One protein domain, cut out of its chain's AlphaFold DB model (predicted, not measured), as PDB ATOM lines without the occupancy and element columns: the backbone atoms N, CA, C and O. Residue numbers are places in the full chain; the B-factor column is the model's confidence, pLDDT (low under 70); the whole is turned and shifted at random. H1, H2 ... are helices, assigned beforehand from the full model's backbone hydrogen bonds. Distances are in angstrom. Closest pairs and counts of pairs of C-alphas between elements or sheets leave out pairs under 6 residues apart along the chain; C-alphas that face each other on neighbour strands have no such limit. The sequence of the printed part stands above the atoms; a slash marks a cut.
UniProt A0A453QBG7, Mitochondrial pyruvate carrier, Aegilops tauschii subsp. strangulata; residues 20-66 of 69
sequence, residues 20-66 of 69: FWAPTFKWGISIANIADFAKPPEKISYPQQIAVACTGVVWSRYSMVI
ATOM      1  N   PHE A  20     -63.231  11.023 -24.931       55.41
ATOM      2  CA  PHE A  20     -62.701  10.151 -23.877       55.41
ATOM      3  C   PHE A  20     -62.671   8.667 -24.276       55.41
ATOM      4  O   PHE A  20     -61.821   7.906 -23.823       55.41
ATOM      5  N   TRP A  21     -63.555   8.260 -25.187       54.56
ATOM      6  CA  TRP A  21     -63.628   6.899 -25.708       54.56
ATOM      7  C   TRP A  21     -62.485   6.539 -26.666       54.56
ATOM      8  O   TRP A  21     -62.035   5.397 -26.661       54.56
ATOM      9  N   ALA A  22     -61.965   7.485 -27.455       60.19
ATOM     10  CA  ALA A  22     -60.925   7.194 -28.448       60.19
ATOM     11  C   ALA A  22     -59.582   6.740 -27.824       60.19
ATOM     12  O   ALA A  22     -58.994   5.781 -28.333       60.19
ATOM     13  N   PRO A  23     -59.098   7.340 -26.716       60.75
ATOM     14  CA  PRO A  23     -57.997   6.789 -25.934       60.75
ATOM     15  C   PRO A  23     -58.325   5.400 -25.389       60.75
ATOM     16  O   PRO A  23     -57.533   4.486 -25.589       60.75
ATOM     17  N   THR A  24     -59.499   5.213 -24.772       63.19
ATOM     18  CA  THR A  24     -59.918   3.942 -24.152       63.19
ATOM     19  C   THR A  24     -59.907   2.773 -25.141       63.19
ATOM     20  O   THR A  24     -59.405   1.703 -24.808       63.19
ATOM     21  N   PHE A  25     -60.356   2.976 -26.385       64.00
ATOM     22  CA  PHE A  25     -60.289   1.943 -27.428       64.00
ATOM     23  C   PHE A  25     -58.855   1.640 -27.900       64.00
ATOM     24  O   PHE A  25     -58.550   0.487 -28.208       64.00
ATOM     25  N   LYS A  26     -57.945   2.626 -27.911       69.69
ATOM     26  CA  LYS A  26     -56.532   2.396 -28.272       69.69
ATOM     27  C   LYS A  26     -55.802   1.492 -27.274       69.69
ATOM     28  O   LYS A  26     -54.932   0.733 -27.695       69.69
ATOM     29  N   TRP A  27     -56.191   1.496 -25.994       74.69
ATOM     30  CA  TRP A  27     -55.617   0.589 -24.987       74.69
ATOM     31  C   TRP A  27     -55.842  -0.892 -25.314       74.69
ATOM     32  O   TRP A  27     -55.007  -1.719 -24.954       74.69
ATOM     33  N   GLY A  28     -56.901  -1.240 -26.056       80.25
ATOM     34  CA  GLY A  28     -57.139  -2.618 -26.497       80.25
ATOM     35  C   GLY A  28     -56.007  -3.169 -27.372       80.25
ATOM     36  O   GLY A  28     -55.594  -4.312 -27.198       80.25
ATOM     37  N   ILE A  29     -55.438  -2.335 -28.250       81.62
ATOM     38  CA  ILE A  29     -54.298  -2.713 -29.100       81.62
ATOM     39  C   ILE A  29     -53.042  -2.920 -28.244       81.62
ATOM     40  O   ILE A  29     -52.281  -3.859 -28.475       81.62
ATOM     41  N   SER A  30     -52.826  -2.082 -27.229       81.44
ATOM     42  CA  SER A  30     -51.698  -2.233 -26.303       81.44
ATOM     43  C   SER A  30     -51.807  -3.509 -25.462       81.44
ATOM     44  O   SER A  30     -50.820  -4.224 -25.323       81.44
ATOM     45  N   ILE A  31     -53.001  -3.838 -24.959       83.25
ATOM     46  CA  ILE A  31     -53.241  -5.073 -24.196       83.25
ATOM     47  C   ILE A  31     -53.046  -6.311 -25.083       83.25
ATOM     48  O   ILE A  31     -52.422  -7.278 -24.652       83.25
ATOM     49  N   ALA A  32     -53.514  -6.268 -26.334       83.25
ATOM     50  CA  ALA A  32     -53.282  -7.343 -27.295       83.25
ATOM     51  C   ALA A  32     -51.781  -7.567 -27.565       83.25
ATOM     52  O   ALA A  32     -51.337  -8.710 -27.556       83.25
ATOM     53  N   ASN A  33     -50.985  -6.496 -27.701       82.12
ATOM     54  CA  ASN A  33     -49.526  -6.612 -27.850       82.12
ATOM     55  C   ASN A  33     -48.856  -7.242 -26.621       82.12
ATOM     56  O   ASN A  33     -47.961  -8.068 -26.770       82.12
ATOM     57  N   ILE A  34     -49.300  -6.895 -25.409       84.31
ATOM     58  CA  ILE A  34     -48.775  -7.504 -24.177       84.31
ATOM     59  C   ILE A  34     -49.089  -9.006 -24.144       84.31
ATOM     60  O   ILE A  34     -48.230  -9.808 -23.783       84.31
ATOM     61  N   ALA A  35     -50.295  -9.406 -24.555       84.44
ATOM     62  CA  ALA A  35     -50.661 -10.818 -24.655       84.44
ATOM     63  C   ALA A  35     -49.861 -11.562 -25.745       84.44
ATOM     64  O   ALA A  35     -49.590 -12.757 -25.603       84.44
ATOM     65  N   ASP A  36     -49.449 -10.870 -26.809       84.19
ATOM     66  CA  ASP A  36     -48.636 -11.444 -27.883       84.19
ATOM     67  C   ASP A  36     -47.190 -11.744 -27.455       84.19
ATOM     68  O   ASP A  36     -46.557 -12.599 -28.070       84.19
ATOM     69  N   PHE A  37     -46.679 -11.166 -26.359       81.75
ATOM     70  CA  PHE A  37     -45.339 -11.495 -25.838       81.75
ATOM     71  C   PHE A  37     -45.202 -12.946 -25.359       81.75
ATOM     72  O   PHE A  37     -44.094 -13.471 -25.300       81.75
ATOM     73  N   ALA A  38     -46.317 -13.608 -25.039       83.69
ATOM     74  CA  ALA A  38     -46.330 -15.024 -24.682       83.69
ATOM     75  C   ALA A  38     -46.353 -15.959 -25.909       83.69
ATOM     76  O   ALA A  38     -46.266 -17.178 -25.748       83.69
ATOM     77  N   LYS A  39     -46.510 -15.425 -27.131       81.12
ATOM     78  CA  LYS A  39     -46.599 -16.223 -28.360       81.12
ATOM     79  C   LYS A  39     -45.223 -16.405 -29.013       81.12
ATOM     80  O   LYS A  39     -44.375 -15.522 -28.911       81.12
ATOM     81  N   PRO A  40     -45.006 -17.518 -29.741       82.19
ATOM     82  CA  PRO A  40     -43.797 -17.705 -30.534       82.19
ATOM     83  C   PRO A  40     -43.641 -16.571 -31.560       82.19
ATOM     84  O   PRO A  40     -44.624 -16.228 -32.224       82.19
ATOM     85  N   PRO A  41     -42.433 -16.019 -31.753       77.50
ATOM     86  CA  PRO A  41     -42.201 -14.909 -32.675       77.50
ATOM     87  C   PRO A  41     -42.513 -15.257 -34.138       77.50
ATOM     88  O   PRO A  41     -42.831 -14.358 -34.911       77.50
ATOM     89  N   GLU A  42     -42.517 -16.540 -34.529       81.88
ATOM     90  CA  GLU A  42     -42.929 -16.944 -35.886       81.88
ATOM     91  C   GLU A  42     -44.436 -16.761 -36.139       81.88
ATOM     92  O   GLU A  42     -44.881 -16.728 -37.286       81.88
ATOM     93  N   LYS A  43     -45.240 -16.655 -35.074       79.25
ATOM     94  CA  LYS A  43     -46.696 -16.459 -35.143       79.25
ATOM     95  C   LYS A  43     -47.084 -14.978 -35.155       79.25
ATOM     96  O   LYS A  43     -48.268 -14.674 -35.295       79.25
ATOM     97  N   ILE A  44     -46.121 -14.069 -34.984       80.81
ATOM     98  CA  ILE A  44     -46.366 -12.632 -34.869       80.81
ATOM     99  C   ILE A  44     -46.054 -11.945 -36.202       80.81
ATOM    100  O   ILE A  44     -44.982 -12.105 -36.780       80.81
ATOM    101  N   SER A  45     -47.000 -11.148 -36.699       83.44
ATOM    102  CA  SER A  45     -46.843 -10.414 -37.956       83.44
ATOM    103  C   SER A  45     -45.930  -9.196 -37.777       83.44
ATOM    104  O   SER A  45     -46.322  -8.191 -37.179       83.44
ATOM    105  N   TYR A  46     -44.716  -9.257 -38.334       82.56
ATOM    106  CA  TYR A  46     -43.763  -8.140 -38.314       82.56
ATOM    107  C   TYR A  46     -44.297  -6.853 -38.972       82.56
ATOM    108  O   TYR A  46     -44.170  -5.794 -38.355       82.56
ATOM    109  N   PRO A  47     -44.945  -6.888 -40.158       86.12
ATOM    110  CA  PRO A  47     -45.518  -5.680 -40.758       86.12
ATOM    111  C   PRO A  47     -46.575  -5.019 -39.867       86.12
ATOM    112  O   PRO A  47     -46.637  -3.794 -39.776       86.12
ATOM    113  N   GLN A  48     -47.380  -5.825 -39.167       84.00
ATOM    114  CA  GLN A  48     -48.398  -5.324 -38.247       84.00
ATOM    115  C   GLN A  48     -47.767  -4.664 -37.017       84.00
ATOM    116  O   GLN A  48     -48.183  -3.569 -36.643       84.00
ATOM    117  N   GLN A  49     -46.741  -5.274 -36.418       84.25
ATOM    118  CA  GLN A  49     -46.033  -4.673 -35.284       84.25
ATOM    119  C   GLN A  49     -45.349  -3.354 -35.657       84.25
ATOM    120  O   GLN A  49     -45.434  -2.384 -34.905       84.25
ATOM    121  N   ILE A  50     -44.740  -3.278 -36.845       86.88
ATOM    122  CA  ILE A  50     -44.140  -2.036 -37.352       86.88
ATOM    123  C   ILE A  50     -45.217  -0.963 -37.551       86.88
ATOM    124  O   ILE A  50     -45.039   0.167 -37.103       86.88
ATOM    125  N   ALA A  51     -46.363  -1.305 -38.147       87.75
ATOM    126  CA  ALA A  51     -47.474  -0.368 -38.301       87.75
ATOM    127  C   ALA A  51     -47.995   0.143 -36.942       87.75
ATOM    128  O   ALA A  51     -48.237   1.343 -36.774       87.75
ATOM    129  N   VAL A  52     -48.117  -0.737 -35.941       86.56
ATOM    130  CA  VAL A  52     -48.516  -0.352 -34.576       86.56
ATOM    131  C   VAL A  52     -47.469   0.565 -33.931       86.56
ATOM    132  O   VAL A  52     -47.832   1.588 -33.352       86.56
ATOM    133  N   ALA A  53     -46.178   0.274 -34.088       87.56
ATOM    134  CA  ALA A  53     -45.106   1.123 -33.572       87.56
ATOM    135  C   ALA A  53     -45.095   2.513 -34.239       87.56
ATOM    136  O   ALA A  53     -45.083   3.533 -33.546       87.56
ATOM    137  N   CYS A  54     -45.173   2.578 -35.573       88.75
ATOM    138  CA  CYS A  54     -45.209   3.837 -36.322       88.75
ATOM    139  C   CYS A  54     -46.419   4.694 -35.938       88.75
ATOM    140  O   CYS A  54     -46.279   5.891 -35.679       88.75
ATOM    141  N   THR A  55     -47.606   4.087 -35.857       86.44
ATOM    142  CA  THR A  55     -48.805   4.808 -35.414       86.44
ATOM    143  C   THR A  55     -48.654   5.291 -33.971       86.44
ATOM    144  O   THR A  55     -48.977   6.445 -33.692       86.44
ATOM    145  N   GLY A  56     -48.089   4.480 -33.071       84.50
ATOM    146  CA  GLY A  56     -47.779   4.864 -31.690       84.50
ATOM    147  C   GLY A  56     -46.885   6.105 -31.583       84.50
ATOM    148  O   GLY A  56     -47.198   7.019 -30.817       84.50
ATOM    149  N   VAL A  57     -45.824   6.192 -32.390       86.75
ATOM    150  CA  VAL A  57     -44.922   7.360 -32.426       86.75
ATOM    151  C   VAL A  57     -45.650   8.613 -32.914       86.75
ATOM    152  O   VAL A  57     -45.574   9.665 -32.275       86.75
ATOM    153  N   VAL A  58     -46.402   8.500 -34.013       86.50
ATOM    154  CA  VAL A  58     -47.172   9.619 -34.579       86.50
ATOM    155  C   VAL A  58     -48.164  10.159 -33.549       86.50
ATOM    156  O   VAL A  58     -48.201  11.363 -33.289       86.50
ATOM    157  N   TRP A  59     -48.929   9.272 -32.908       80.38
ATOM    158  CA  TRP A  59     -49.886   9.668 -31.880       80.38
ATOM    159  C   TRP A  59     -49.210  10.251 -30.640       80.38
ATOM    160  O   TRP A  59     -49.717  11.237 -30.121       80.38
ATOM    161  N   SER A  60     -48.055   9.729 -30.215       80.81
ATOM    162  CA  SER A  60     -47.290  10.281 -29.086       80.81
ATOM    163  C   SER A  60     -46.878  11.733 -29.328       80.81
ATOM    164  O   SER A  60     -47.034  12.576 -28.444       80.81
ATOM    165  N   ARG A  61     -46.435  12.058 -30.550       82.44
ATOM    166  CA  ARG A  61     -46.142  13.441 -30.956       82.44
ATOM    167  C   ARG A  61     -47.383  14.324 -30.897       82.44
ATOM    168  O   ARG A  61     -47.296  15.458 -30.435       82.44
ATOM    169  N   TYR A  62     -48.534  13.837 -31.357       76.44
ATOM    170  CA  TYR A  62     -49.774  14.605 -31.245       76.44
ATOM    171  C   TYR A  62     -50.171  14.838 -29.785       76.44
ATOM    172  O   TYR A  62     -50.535  15.962 -29.469       76.44
ATOM    173  N   SER A  63     -50.002  13.855 -28.894       71.44
ATOM    174  CA  SER A  63     -50.296  13.986 -27.458       71.44
ATOM    175  C   SER A  63     -49.529  15.120 -26.775       71.44
ATOM    176  O   SER A  63     -50.079  15.784 -25.903       71.44
ATOM    177  N   MET A  64     -48.271  15.350 -27.162       75.00
ATOM    178  CA  MET A  64     -47.417  16.370 -26.533       75.00
ATOM    179  C   MET A  64     -47.682  17.798 -27.022       75.00
ATOM    180  O   MET A  64     -47.246  18.750 -26.386       75.00
ATOM    181  N   VAL A  65     -48.372  17.957 -28.152       74.94
ATOM    182  CA  VAL A  65     -48.683  19.271 -28.750       74.94
ATOM    183  C   VAL A  65     -50.113  19.713 -28.408       74.94
ATOM    184  O   VAL A  65     -50.547  20.787 -28.811       74.94
ATOM    185  N   ILE A  66     -50.866  18.903 -27.655       70.06
ATOM    186  CA  ILE A  66     -52.202  19.277 -27.190       70.06
ATOM    187  C   ILE A  66     -52.061  20.386 -26.147       70.06
ATOM    188  O   ILE A  66     -51.629  20.142 -25.023       70.06
TER     189      ILE A  66
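What this domain is: This is residues 20 to 66 of the 69 residues of the protein "Mitochondrial pyruvate carrier" of Aegilops tauschii subsp. strangulata (UniProt A0A453QBG7). Two helices make a loose, open U: the longer, H2, folds back beside H1 at a slant, with a small gap between them, and residues 37 to 43 of their link stick out at the turn. The printed part has 47 residues with two named helices, H1 then H2, and no named strand; the class is all helix. It is loose, with a radius of gyration of the C-alphas of 12.4 A, and only just a rod, spanning 38 by 19 by 11 A.

How they stand to each other: Begin with H2, residues 46 to 64, where every O i to N i+4 pair is within hydrogen-bond range. H1, residues 21 to 36, has 9 of 12 such pairs within range. The two are near each other, with 6 pairs of C-alphas within 10 A, the closest at 8.3 A.

Where its parts are: Find C-alpha 46 at (-43.763, -8.140, -38.314); H2 runs 27.4 A to C-alpha 64. H1 starts at (-63.628, 6.899, -25.708) and runs 23.8 A.

The domain as a whole: The C-alphas farthest apart, Glu 42 and Ile 66, are 38.4 A apart. The printed part has no cut, and the link is short, with 9 residues. Look for low confidence at residues 20 to 26, under 70.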